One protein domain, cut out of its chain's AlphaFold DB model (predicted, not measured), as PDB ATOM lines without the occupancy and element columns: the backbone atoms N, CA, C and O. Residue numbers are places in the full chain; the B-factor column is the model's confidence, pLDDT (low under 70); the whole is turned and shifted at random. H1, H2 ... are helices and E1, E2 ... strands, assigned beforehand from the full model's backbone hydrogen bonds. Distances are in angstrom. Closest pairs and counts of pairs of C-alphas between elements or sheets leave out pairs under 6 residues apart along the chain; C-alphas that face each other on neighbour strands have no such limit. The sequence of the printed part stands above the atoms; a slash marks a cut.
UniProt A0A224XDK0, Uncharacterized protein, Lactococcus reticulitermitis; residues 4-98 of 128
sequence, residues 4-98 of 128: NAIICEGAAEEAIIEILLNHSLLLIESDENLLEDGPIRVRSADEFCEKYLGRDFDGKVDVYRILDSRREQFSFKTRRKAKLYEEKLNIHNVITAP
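What this domain is: This is residues 4 to 98 of the 128 residues of an uncharacterized protein of Lactococcus reticulitermitis (UniProt A0A224XDK0). A parallel sheet of four strands makes the middle, with H1 over one face, along the strands, and H2 over the opposite face; H3 is off the sheet, near H2. The printed part has 95 residues, with three named helices and four named strands in the chain order E1 H1 E2 H2 E3 H3 E4. The sheet's order is E2 E1 E3 E4, and the class is mixed, helices and strands. The whole is compact, with a radius of gyration of the C-alphas of 13.3 A, and only just flat, spanning 39 by 31 by 17 A.

How they stand to each other: Start at E1, residues 4 to 8, an inner strand parallel to E3, residues 61 to 67; N 5 and O 62 are within hydrogen-bond range at 2.8 A. Edge strand E2, residues 34 to 40, is parallel to E1, with N 35 and O 4 at 2.9 A. Edge strand E4, residues 89 to 95, is parallel to E3, with N 63 and O 90 at 2.8 A. H1, residues 11 to 22, is on the sheet over E2 and E1, at a height of 8.2 A; its closest C-alphas to E2 are Glu 14 and Pro 39, 5.9 A. H2, residues 45 to 52, is on the opposite face at a height of 9.6 A, only just slantwise to the strands, at 58 degrees to E1 on the local plane. H3, residues 79 to 85, is not on the sheet; it is close to H2 but not clearly touching, the closest C-alphas being Asp 46 and Lys 81, 7.5 A. Every O i to N i+4 pair in H1, H2 and H3 is within hydrogen-bond range. E1, H1, E2 and E3, H3, E4 are strand-helix-strand units, parallel neighbour strands with a helix between along the chain; E2, H2, E3 is a split one, with E1 between its strands; each crossover is right-handed.

Where its parts are: Find C-alpha 4 at (435.899, 377.522, 280.627), where E1 begins. H1 starts at C-alpha 11, (449.886, 371.067, 293.014), and runs 16.2 A. E3 runs 18.0 A, and E4 runs 18.6 A to C-alpha 95 at (452.831, 373.130, 278.543).

The domain as a whole: The two C-alphas farthest apart, those of His 23 and Arg 80, are 40.3 A apart. The printed part has no cut; the links H1 to E2 and E3 to H3 are long, with 11 residues each. Look at residues 29 to 32 for pLDDT under 70; the mean of the printed part is 88.2.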
ATOM      1  N   ASN A   4     434.469 377.737 280.542       92.19
ATOM      2  CA  ASN A   4     435.899 377.522 280.627       92.19
ATOM      3  C   ASN A   4     436.189 376.576 281.790       92.19
ATOM      4  O   ASN A   4     435.489 376.577 282.801       92.19
ATOM      5  N   ALA A   5     437.232 375.773 281.661       94.06
ATOM      6  CA  ALA A   5     437.744 374.950 282.744       94.06
ATOM      7  C   ALA A   5     439.264 374.979 282.712       94.06
ATOM      8  O   ALA A   5     439.852 374.827 281.644       94.06
ATOM      9  N   ILE A   6     439.894 375.120 283.874       95.38
ATOM     10  CA  ILE A   6     441.343 374.978 283.998       95.38
ATOM     11  C   ILE A   6     441.610 373.669 284.727       95.38
ATOM     12  O   ILE A   6     441.098 373.457 285.819       95.38
ATOM     13  N   ILE A   7     442.389 372.775 284.123       95.75
ATOM     14  CA  ILE A   7     442.794 371.510 284.737       95.75
ATOM     15  C   ILE A   7     444.291 371.561 284.993       95.75
ATOM     16  O   ILE A   7     445.058 371.741 284.051       95.75
ATOM     17  N   CYS A   8     444.703 371.361 286.241       95.50
ATOM     18  CA  CYS A   8     446.113 371.331 286.624       95.50
ATOM     19  C   CYS A   8     446.586 369.891 286.855       95.50
ATOM     20  O   CYS A   8     445.898 369.096 287.501       95.50
ATOM     21  N   GLU A   9     447.756 369.552 286.309       90.81
ATOM     22  CA  GLU A   9     448.391 368.240 286.486       90.81
ATOM     23  C   GLU A   9     448.855 368.013 287.933       90.81
ATOM     24  O   GLU A   9     448.595 366.952 288.516       90.81
ATOM     25  N   GLY A  10     449.506 369.021 288.516       91.06
ATOM     26  CA  GLY A  10     450.109 368.978 289.839       91.06
ATOM     27  C   GLY A  10     449.683 370.132 290.745       91.06
ATOM     28  O   GLY A  10     448.910 371.017 290.379       91.06
ATOM     29  N   ALA A  11     450.182 370.077 291.982       92.12
ATOM     30  CA  ALA A  11     449.886 371.067 293.014       92.12
ATOM     31  C   ALA A  11     450.615 372.402 292.781       92.12
ATOM     32  O   ALA A  11     450.136 373.443 293.218       92.12
ATOM     33  N   ALA A  12     451.770 372.381 292.104       92.25
ATOM     34  CA  ALA A  12     452.503 373.598 291.776       92.25
ATOM     35  C   ALA A  12     451.742 374.421 290.728       92.25
ATOM     36  O   ALA A  12     451.558 375.623 290.904       92.25
ATOM     37  N   GLU A  13     451.229 373.769 289.681       94.50
ATOM     38  CA  GLU A  13     450.372 374.398 288.676       94.50
ATOM     39  C   GLU A  13     449.108 374.965 289.312       94.50
ATOM     40  O   GLU A  13     448.775 376.120 289.068       94.50
ATOM     41  N   GLU A  14     448.445 374.177 290.161       95.19
ATOM     42  CA  GLU A  14     447.246 374.590 290.893       95.19
ATOM     43  C   GLU A  14     447.499 375.878 291.687       95.19
ATOM     44  O   GLU A  14     446.828 376.880 291.448       95.19
ATOM     45  N   ALA A  15     448.535 375.899 292.532       94.19
ATOM     46  CA  ALA A  15     448.864 377.060 293.355       94.19
ATOM     47  C   ALA A  15     449.200 378.309 292.520       94.19
ATOM     48  O   ALA A  15     448.762 379.414 292.844       94.19
ATOM     49  N   ILE A  16     449.962 378.158 291.432       93.81
ATOM     50  CA  ILE A  16     450.293 379.290 290.558       93.81
ATOM     51  C   ILE A  16     449.041 379.808 289.842       93.81
ATOM     52  O   ILE A  16     448.843 381.021 289.779       93.81
ATOM     53  N   ILE A  17     448.174 378.928 289.338       94.62
ATOM     54  CA  ILE A  17     446.919 379.336 288.695       94.62
ATOM     55  C   ILE A  17     445.995 380.041 289.687       94.62
ATOM     56  O   ILE A  17     445.447 381.085 289.341       94.62
ATOM     57  N   GLU A  18     445.860 379.538 290.916       94.44
ATOM     58  CA  GLU A  18     445.089 380.209 291.971       94.44
ATOM     59  C   GLU A  18     445.617 381.618 292.246       94.44
ATOM     60  O   GLU A  18     444.837 382.566 292.287       94.44
ATOM     61  N   ILE A  19     446.938 381.790 292.380       93.94
ATOM     62  CA  ILE A  19     447.550 383.115 292.552       93.94
ATOM     63  C   ILE A  19     447.186 384.021 291.372       93.94
ATOM     64  O   ILE A  19     446.756 385.156 291.571       93.94
ATOM     65  N   LEU A  20     447.324 383.540 290.137       93.12
ATOM     66  CA  LEU A  20     447.036 384.364 288.970       93.12
ATOM     67  C   LEU A  20     445.548 384.740 288.864       93.12
ATOM     68  O   LEU A  20     445.249 385.878 288.505       93.12
ATOM     69  N   LEU A  21     444.624 383.834 289.196       91.38
ATOM     70  CA  LEU A  21     443.184 384.121 289.232       91.38
ATOM     71  C   LEU A  21     442.845 385.134 290.334       91.38
ATOM     72  O   LEU A  21     442.219 386.154 290.057       91.38
ATOM     73  N   ASN A  22     443.339 384.909 291.556       91.25
ATOM     74  CA  ASN A  22     443.087 385.770 292.719       91.25
ATOM     75  C   ASN A  22     443.586 387.207 292.523       91.25
ATOM     76  O   ASN A  22     443.043 388.144 293.106       91.25
ATOM     77  N   HIS A  23     444.625 387.384 291.706       92.88
ATOM     78  CA  HIS A  23     445.195 388.688 291.379       92.88
ATOM     79  C   HIS A  23     444.717 389.251 290.028       92.88
ATOM     80  O   HIS A  23     445.260 390.255 289.569       92.88
ATOM     81  N   SER A  24     443.720 388.626 289.385       89.56
ATOM     82  CA  SER A  24     443.183 389.031 288.074       89.56
ATOM     83  C   SER A  24     444.255 389.134 286.975       89.56
ATOM     84  O   SER A  24     444.194 389.993 286.095       89.56
ATOM     85  N   LEU A  25     445.262 388.259 287.032       91.00
ATOM     86  CA  LEU A  25     446.367 388.167 286.070       91.00
ATOM     87  C   LEU A  25     446.098 387.149 284.950       91.00
ATOM     88  O   LEU A  25     446.832 387.115 283.964       91.00
ATOM     89  N   LEU A  26     445.039 386.345 285.079       87.75
ATOM     90  CA  LEU A  26     444.469 385.557 283.989       87.75
ATOM     91  C   LEU A  26     443.184 386.229 283.517       87.75
ATOM     92  O   LEU A  26     442.197 386.284 284.243       87.75
ATOM     93  N   LEU A  27     443.210 386.743 282.290       80.75
ATOM     94  CA  LEU A  27     442.037 387.338 281.665       80.75
ATOM     95  C   LEU A  27     441.134 386.222 281.144       80.75
ATOM     96  O   LEU A  27     441.415 385.614 280.111       80.75
ATOM     97  N   ILE A  28     440.046 385.967 281.861       77.00
ATOM     98  CA  ILE A  28     438.946 385.127 281.400       77.00
ATOM     99  C   ILE A  28     437.822 386.095 281.047       77.00
ATOM    100  O   ILE A  28     437.381 386.861 281.892       77.00
ATOM    101  N   GLU A  29     437.382 386.109 279.784       68.31
ATOM    102  CA  GLU A  29     436.444 387.128 279.269       68.31
ATOM    103  C   GLU A  29     435.117 387.216 280.051       68.31
ATOM    104  O   GLU A  29     434.384 388.192 279.915       68.31
ATOM    105  N   SER A  30     434.801 386.216 280.880       62.59
ATOM    106  CA  SER A  30     433.705 386.259 281.842       62.59
ATOM    107  C   SER A  30     433.960 385.265 282.977       62.59
ATOM    108  O   SER A  30     433.917 384.054 282.741       62.59
ATOM    109  N   ASP A  31     434.155 385.766 284.197       56.62
ATOM    110  CA  ASP A  31     434.395 384.957 285.403       56.62
ATOM    111  C   ASP A  31     433.251 383.963 285.679       56.62
ATOM    112  O   ASP A  31     433.511 382.807 285.995       56.62
ATOM    113  N   GLU A  32     431.991 384.339 285.403       59.62
ATOM    114  CA  GLU A  32     430.809 383.456 285.548       59.62
ATOM    115  C   GLU A  32     430.843 382.192 284.664       59.62
ATOM    116  O   GLU A  32     430.003 381.299 284.796       59.62
ATOM    117  N   ASN A  33     431.792 382.110 283.728       80.88
ATOM    118  CA  ASN A  33     431.930 380.973 282.830       80.88
ATOM    119  C   ASN A  33     433.028 379.995 283.257       80.88
ATOM    120  O   ASN A  33     433.141 378.957 282.606       80.88
ATOM    121  N   LEU A  34     433.821 380.271 284.302       89.56
ATOM    122  CA  LEU A  34     434.822 379.325 284.803       89.56
ATOM    123  C   LEU A  34     434.162 378.265 285.700       89.56
ATOM    124  O   LEU A  34     433.428 378.573 286.630       89.56
ATOM    125  N   LEU A  35     434.406 376.986 285.421       90.44
ATOM    126  CA  LEU A  35     433.939 375.906 286.291       90.44
ATOM    127  C   LEU A  35     434.670 375.942 287.641       90.44
ATOM    128  O   LEU A  35     435.893 376.019 287.662       90.44
ATOM    129  N   GLU A  36     433.911 375.816 288.737       88.44
ATOM    130  CA  GLU A  36     434.400 375.818 290.132       88.44
ATOM    131  C   GLU A  36     435.120 377.109 290.566       88.44
ATOM    132  O   GLU A  36     435.774 377.109 291.605       88.44
ATOM    133  N   ASP A  37     435.019 378.195 289.785       88.25
ATOM    134  CA  ASP A  37     435.704 379.473 290.031       88.25
ATOM    135  C   ASP A  37     437.227 379.321 290.282       88.25
ATOM    136  O   ASP A  37     437.852 380.154 290.938       88.25
ATOM    137  N   GLY A  38     437.848 378.250 289.759       91.06
ATOM    138  CA  GLY A  38     439.232 377.894 290.079       91.06
ATOM    139  C   GLY A  38     439.795 376.703 289.290       91.06
ATOM    140  O   GLY A  38     439.124 376.141 288.416       91.06
ATOM    141  N   PRO A  39     441.059 376.313 289.552       94.62
ATOM    142  CA  PRO A  39     441.656 375.140 288.934       94.62
ATOM    143  C   PRO A  39     441.026 373.839 289.443       94.62
ATOM    144  O   PRO A  39     440.697 373.668 290.612       94.62
ATOM    145  N   ILE A  40     440.906 372.873 288.539       95.31
ATOM    146  CA  ILE A  40     440.339 371.555 288.789       95.31
ATOM    147  C   ILE A  40     441.441 370.500 288.723       95.31
ATOM    148  O   ILE A  40     442.237 370.452 287.784       95.31
ATOM    149  N   ARG A  41     441.413 369.554 289.663       92.06
ATOM    150  CA  ARG A  41     442.248 368.352 289.621       92.06
ATOM    151  C   ARG A  41     441.455 367.112 289.235       92.06
ATOM    152  O   ARG A  41     440.707 366.567 290.042       92.06
ATOM    153  N   VAL A  42     441.668 366.642 288.010       91.62
ATOM    154  CA  VAL A  42     441.123 365.381 287.477       91.62
ATOM    155  C   VAL A  42     442.127 364.748 286.525       91.62
ATOM    156  O   VAL A  42     442.864 365.448 285.836       91.62
ATOM    157  N   ARG A  43     442.156 363.413 286.465       83.75
ATOM    158  CA  ARG A  43     443.178 362.681 285.690       83.75
ATOM    159  C   ARG A  43     442.685 362.164 284.345       83.75
ATOM    160  O   ARG A  43     443.470 361.643 283.562       83.75
ATOM    161  N   SER A  44     441.384 362.245 284.075       88.81
ATOM    162  CA  SER A  44     440.802 361.707 282.843       88.81
ATOM    163  C   SER A  44     439.622 362.528 282.348       88.81
ATOM    164  O   SER A  44     438.942 363.195 283.132       88.81
ATOM    165  N   ALA A  45     439.349 362.420 281.048       90.31
ATOM    166  CA  ALA A  45     438.203 363.077 280.434       90.31
ATOM    167  C   ALA A  45     436.875 362.510 280.961       90.31
ATOM    168  O   ALA A  45     435.920 363.262 281.131       90.31
ATOM    169  N   ASP A  46     436.821 361.208 281.279       89.44
ATOM    170  CA  ASP A  46     435.660 360.592 281.935       89.44
ATOM    171  C   ASP A  46     435.327 361.265 283.261       89.44
ATOM    172  O   ASP A  46     434.188 361.663 283.467       89.44
ATOM    173  N   GLU A  47     436.320 361.368 284.145       91.19
ATOM    174  CA  GLU A  47     436.146 361.925 285.486       91.19
ATOM    175  C   GLU A  47     435.715 363.391 285.414       91.19
ATOM    176  O   GLU A  47     434.782 363.796 286.106       91.19
ATOM    177  N   PHE A  48     436.336 364.162 284.516       92.94
ATOM    178  CA  PHE A  48     435.944 365.542 284.253       92.94
ATOM    179  C   PHE A  48     434.476 365.642 283.819       92.94
ATOM    180  O   PHE A  48     433.697 366.394 284.403       92.94
ATOM    181  N   CYS A  49     434.077 364.855 282.818       90.50
ATOM    182  CA  CYS A  49     432.717 364.911 282.298       90.50
ATOM    183  C   CYS A  49     431.695 364.436 283.335       90.50
ATOM    184  O   CYS A  49     430.682 365.086 283.520       90.50
ATOM    185  N   GLU A  50     431.950 363.335 284.043       88.44
ATOM    186  CA  GLU A  50     431.013 362.803 285.040       88.44
ATOM    187  C   GLU A  50     430.781 363.763 286.207       88.44
ATOM    188  O   GLU A  50     429.658 363.846 286.709       88.44
ATOM    189  N   LYS A  51     431.824 364.484 286.629       90.44
ATOM    190  CA  LYS A  51     431.747 365.394 287.771       90.44
ATOM    191  C   LYS A  51     431.177 366.762 287.400       90.44
ATOM    192  O   LYS A  51     430.380 367.297 288.164       90.44
ATOM    193  N   TYR A  52     431.558 367.309 286.244       90.00
ATOM    194  CA  TYR A  52     431.259 368.705 285.902       90.00
ATOM    195  C   TYR A  52     430.299 368.872 284.721       90.00
ATOM    196  O   TYR A  52     429.653 369.913 284.599       90.00
ATOM    197  N   LEU A  53     430.159 367.859 283.862       86.69
ATOM    198  CA  LEU A  53     429.255 367.886 282.713       86.69
ATOM    199  C   LEU A  53     428.075 366.943 282.955       86.69
ATOM    200  O   LEU A  53     428.085 365.761 282.618       86.69
ATOM    201  N   GLY A  54     427.013 367.498 283.539       73.62
ATOM    202  CA  GLY A  54     425.741 366.794 283.683       73.62
ATOM    203  C   GLY A  54     425.158 366.344 282.335       73.62
ATOM    204  O   GLY A  54     425.535 366.828 281.265       73.62
ATOM    205  N   ARG A  55     424.178 365.430 282.380       70.25
ATOM    206  CA  ARG A  55     423.511 364.908 281.167       70.25
ATOM    207  C   ARG A  55     422.859 366.013 280.334       70.25
ATOM    208  O   ARG A  55     422.897 365.939 279.109       70.25
ATOM    209  N   ASP A  56     422.350 367.038 281.010       72.81
ATOM    210  CA  ASP A  56     421.628 368.162 280.413       72.81
ATOM    211  C   ASP A  56     422.540 369.366 280.123       72.81
ATOM    212  O   ASP A  56     422.054 370.461 279.852       72.81
ATOM    213  N   PHE A  57     423.868 369.196 280.193       81.62
ATOM    214  CA  PHE A  57     424.794 370.269 279.846       81.62
ATOM    215  C   PHE A  57     424.663 370.620 278.359       81.62
ATOM    216  O   PHE A  57     425.038 369.819 277.488       81.62
ATOM    217  N   ASP A  58     424.149 371.821 278.099       78.25
ATOM    218  CA  ASP A  58     423.957 372.388 276.770       78.25
ATOM    219  C   ASP A  58     424.977 373.510 276.506       78.25
ATOM    220  O   ASP A  58     424.896 374.631 277.029       78.25
ATOM    221  N   GLY A  59     426.000 373.177 275.720       86.25
ATOM    222  CA  GLY A  59     427.097 374.079 275.387       86.25
ATOM    223  C   GLY A  59     428.413 373.361 275.124       86.25
ATOM    224  O   GLY A  59     428.500 372.129 275.164       86.25
ATOM    225  N   LYS A  60     429.444 374.166 274.863       89.56
ATOM    226  CA  LYS A  60     430.833 373.717 274.776       89.56
ATOM    227  C   LYS A  60     431.622 374.161 276.001       89.56
ATOM    228  O   LYS A  60     431.286 375.168 276.624       89.56
ATOM    229  N   VAL A  61     432.662 373.407 276.322       92.06
ATOM    230  CA  VAL A  61     433.629 373.751 277.358       92.06
ATOM    231  C   VAL A  61     435.015 373.838 276.749       92.06
ATOM    232  O   VAL A  61     435.516 372.851 276.210       92.06
ATOM    233  N   ASP A  62     435.625 375.011 276.853       92.31
ATOM    234  CA  ASP A  62     437.040 375.223 276.583       92.31
ATOM    235  C   ASP A  62     437.837 374.771 277.812       92.31
ATOM    236  O   ASP A  62     437.755 375.352 278.894       92.31
ATOM    237  N   VAL A  63     438.566 373.668 277.665       93.44
ATOM    238  CA  VAL A  63     439.340 373.039 278.738       93.44
ATOM    239  C   VAL A  63     440.813 373.362 278.537       93.44
ATOM    240  O   VAL A  63     441.455 372.816 277.643       93.44
ATOM    241  N   TYR A  64     441.358 374.206 279.403       94.25
ATOM    242  CA  TYR A  64     442.770 374.563 279.458       94.25
ATOM    243  C   TYR A  64     443.496 373.631 280.423       94.25
ATOM    244  O   TYR A  64     443.349 373.722 281.638       94.25
ATOM    245  N   ARG A  65     444.275 372.699 279.884       95.44
ATOM    246  CA  ARG A  65     445.080 371.753 280.657       95.44
ATOM    247  C   ARG A  65     446.476 372.321 280.859       95.44
ATOM    248  O   ARG A  65     447.214 372.444 279.886       95.44
ATOM    249  N   ILE A  66     446.830 372.635 282.097       95.75
ATOM    250  CA  ILE A  66     448.167 373.069 282.500       95.75
ATOM    251  C   ILE A  66     448.973 371.815 282.841       95.75
ATOM    252  O   ILE A  66     448.638 371.104 283.791       95.75
ATOM    253  N   LEU A  67     449.967 371.511 282.006       94.31
ATOM    254  CA  LEU A  67     450.696 370.243 282.017       94.31
ATOM    255  C   LEU A  67     452.201 370.473 282.068       94.31
ATOM    256  O   LEU A  67     452.725 371.297 281.317       94.31
ATOM    257  N   ASP A  68     452.886 369.635 282.829       87.81
ATOM    258  CA  ASP A  68     454.342 369.558 282.853       87.81
ATOM    259  C   ASP A  68     454.876 368.922 281.556       87.81
ATOM    260  O   ASP A  68     455.855 369.349 280.937       87.81
ATOM    261  N   SER A  69     454.152 367.915 281.052       86.38
ATOM    262  CA  SER A  69     454.590 367.104 279.919       86.38
ATOM    263  C   SER A  69     453.567 367.015 278.793       86.38
ATOM    264  O   SER A  69     452.378 366.770 278.979       86.38
ATOM    265  N   ARG A  70     454.070 367.042 277.552       87.94
ATOM    266  CA  ARG A  70     453.278 366.732 276.343       87.94
ATOM    267  C   ARG A  70     452.806 365.277 276.272       87.94
ATOM    268  O   ARG A  70     452.050 364.935 275.368       87.94
ATOM    269  N   ARG A  71     453.309 364.405 277.151       88.00
ATOM    270  CA  ARG A  71     452.967 362.975 277.165       88.00
ATOM    271  C   ARG A  71     451.698 362.682 277.963       88.00
ATOM    272  O   ARG A  71     451.174 361.580 277.821       88.00
ATOM    273  N   GLU A  72     451.210 363.637 278.753       86.31
ATOM    274  CA  GLU A  72     450.031 363.437 279.588       86.31
ATOM    275  C   GLU A  72     448.749 363.293 278.769       86.31
ATOM    276  O   GLU A  72     448.307 364.195 278.043       86.31
ATOM    277  N   GLN A  73     448.118 362.135 278.930       86.00
ATOM    278  CA  GLN A  73     446.932 361.737 278.184       86.00
ATOM    279  C   GLN A  73     445.664 362.192 278.910       86.00
ATOM    280  O   GLN A  73     445.482 361.925 280.092       86.00
ATOM    281  N   PHE A  74     444.730 362.793 278.174       88.00
ATOM    282  CA  PHE A  74     443.379 363.091 278.659       88.00
ATOM    283  C   PHE A  74     442.377 362.325 277.820       88.00
ATOM    284  O   PHE A  74     441.836 362.817 276.831       88.00
ATOM    285  N   SER A  75     442.227 361.053 278.166       85.81
ATOM    286  CA  SER A  75     441.510 360.088 277.349       85.81
ATOM    287  C   SER A  75     440.168 359.711 277.956       85.81
ATOM    288  O   SER A  75     439.935 359.836 279.162       85.81
ATOM    289  N   PHE A  76     439.292 359.226 277.079       89.75
ATOM    290  CA  PHE A  76     438.071 358.546 277.466       89.75
ATOM    291  C   PHE A  76     438.303 357.032 277.542       89.75
ATOM    292  O   PHE A  76     438.886 356.440 276.633       89.75
ATOM    293  N   LYS A  77     437.758 356.371 278.566       88.06
ATOM    294  CA  LYS A  77     437.806 354.917 278.781       88.06
ATOM    295  C   LYS A  77     437.120 354.132 277.668       88.06
ATOM    296  O   LYS A  77     437.448 352.975 277.431       88.06
ATOM    297  N   THR A  78     436.124 354.727 277.008       89.50
ATOM    298  CA  THR A  78     435.376 354.069 275.930       89.50
ATOM    299  C   THR A  78     435.138 355.011 274.760       89.50
ATOM    300  O   THR A  78     434.853 356.196 274.939       89.50
ATOM    301  N   ARG A  79     435.137 354.454 273.541       87.88
ATOM    302  CA  ARG A  79     434.816 355.195 272.310       87.88
ATOM    303  C   ARG A  79     433.414 355.814 272.336       87.88
ATOM    304  O   ARG A  79     433.196 356.874 271.760       87.88
ATOM    305  N   ARG A  80     432.455 355.165 273.008       87.50
ATOM    306  CA  ARG A  80     431.081 355.674 273.139       87.50
ATOM    307  C   ARG A  80     431.041 356.977 273.937       87.50
ATOM    308  O   ARG A  80     430.354 357.901 273.522       87.50
ATOM    309  N   LYS A  81     431.768 357.043 275.058       84.75
ATOM    310  CA  LYS A  81     431.868 358.267 275.862       84.75
ATOM    311  C   LYS A  81     432.644 359.355 275.134       84.75
ATOM    312  O   LYS A  81     432.175 360.484 275.130       84.75
ATOM    313  N   ALA A  82     433.737 358.993 274.456       86.00
ATOM    314  CA  ALA A  82     434.462 359.933 273.604       86.00
ATOM    315  C   ALA A  82     433.506 360.629 272.631       86.00
ATOM    316  O   ALA A  82     433.362 361.838 272.689       86.00
ATOM    317  N   LYS A  83     432.721 359.863 271.862       86.31
ATOM    318  CA  LYS A  83     431.764 360.428 270.901       86.31
ATOM    319  C   LYS A  83     430.681 361.318 271.535       86.31
ATOM    320  O   LYS A  83     430.194 362.228 270.883       86.31
ATOM    321  N   LEU A  84     430.276 361.048 272.777       85.75
ATOM    322  CA  LEU A  84     429.246 361.836 273.469       85.75
ATOM    323  C   LEU A  84     429.741 363.237 273.861       85.75
ATOM    324  O   LEU A  84     428.947 364.174 273.901       85.75
ATOM    325  N   TYR A  85     431.032 363.360 274.177       85.31
ATOM    326  CA  TYR A  85     431.618 364.579 274.736       85.31
ATOM    327  C   TYR A  85     432.630 365.263 273.811       85.31
ATOM    328  O   TYR A  85     432.932 366.429 274.031       85.31
ATOM    329  N   GLU A  86     433.124 364.600 272.763       80.69
ATOM    330  CA  GLU A  86     434.100 365.152 271.808       80.69
ATOM    331  C   GLU A  86     433.589 366.437 271.141       80.69
ATOM    332  O   GLU A  86     434.338 367.392 270.995       80.69
ATOM    333  N   GLU A  87     432.293 366.520 270.831       83.81
ATOM    334  CA  GLU A  87     431.690 367.739 270.270       83.81
ATOM    335  C   GLU A  87     431.460 368.845 271.318       83.81
ATOM    336  O   GLU A  87     431.268 370.012 270.961       83.81
ATOM    337  N   LYS A  88     431.483 368.482 272.609       88.19
ATOM    338  CA  LYS A  88     431.270 369.390 273.746       88.19
ATOM    339  C   LYS A  88     432.570 369.956 274.310       88.19
ATOM    340  O   LYS A  88     432.518 370.980 274.978       88.19
ATOM    341  N   LEU A  89     433.712 369.314 274.085       91.31
ATOM    342  CA  LEU A  89     434.989 369.716 274.670       91.31
ATOM    343  C   LEU A  89     435.921 370.306 273.616       91.31
ATOM    344  O   LEU A  89     436.208 369.666 272.609       91.31
ATOM    345  N   ASN A  90     436.458 371.489 273.892       91.62
ATOM    346  CA  ASN A  90     437.582 372.052 273.160       91.62
ATOM    347  C   ASN A  90     438.820 372.007 274.060       91.62
ATOM    348  O   ASN A  90     438.886 372.719 275.057       91.62
ATOM    349  N   ILE A  91     439.766 371.113 273.765       91.81
ATOM    350  CA  ILE A  91     440.926 370.874 274.634       91.81
ATOM    351  C   ILE A  91     442.107 371.741 274.196       91.81
ATOM    352  O   ILE A  91     442.643 371.570 273.102       91.81
ATOM    353  N   HIS A  92     442.575 372.591 275.105       92.62
ATOM    354  CA  HIS A  92     443.766 373.422 274.966       92.62
ATOM    355  C   HIS A  92     444.836 372.923 275.934       92.62
ATOM    356  O   HIS A  92     444.654 372.982 277.145       92.62
ATOM    357  N   ASN A  93     445.964 372.426 275.430       94.25
ATOM    358  CA  ASN A  93     447.082 372.028 276.289       94.25
ATOM    359  C   ASN A  93     448.085 373.182 276.408       94.25
ATOM    360  O   ASN A  93     448.647 373.621 275.403       94.25
ATOM    361  N   VAL A  94     448.348 373.621 277.636       94.50
ATOM    362  CA  VAL A  94     449.359 374.617 277.997       94.50
ATOM    363  C   VAL A  94     450.501 373.883 278.685       94.50
ATOM    364  O   VAL A  94     450.320 373.301 279.750       94.50
ATOM    365  N   ILE A  95     451.669 373.871 278.049       94.69
ATOM    366  CA  ILE A  95     452.831 373.130 278.543       94.69
ATOM    367  C   ILE A  95     453.727 374.074 279.344       94.69
ATOM    368  O   ILE A  95     454.163 375.088 278.801       94.69
ATOM    369  N   THR A  96     454.046 373.716 280.584       94.00
ATOM    370  CA  THR A  96     454.854 374.514 281.523       94.00
ATOM    371  C   THR A  96     456.357 374.247 281.406       94.00
ATOM    372  O   THR A  96     457.122 374.572 282.309       94.00
ATOM    373  N   ALA A  97     456.807 373.711 280.265       91.19
ATOM    374  CA  ALA A  97     458.211 373.396 280.020       91.19
ATOM    375  C   ALA A  97     459.118 374.636 280.245       91.19
ATOM    376  O   ALA A  97     458.843 375.686 279.657       91.19
ATOM    377  N   PRO A  98     460.227 374.543 281.009       88.50
ATOM    378  CA  PRO A  98     460.869 373.315 281.473       88.50
ATOM    379  C   PRO A  98     460.055 372.510 282.491       88.50
ATOM    380  O   PRO A  98     459.902 371.333 282.207       88.50
TER     381      PRO A  98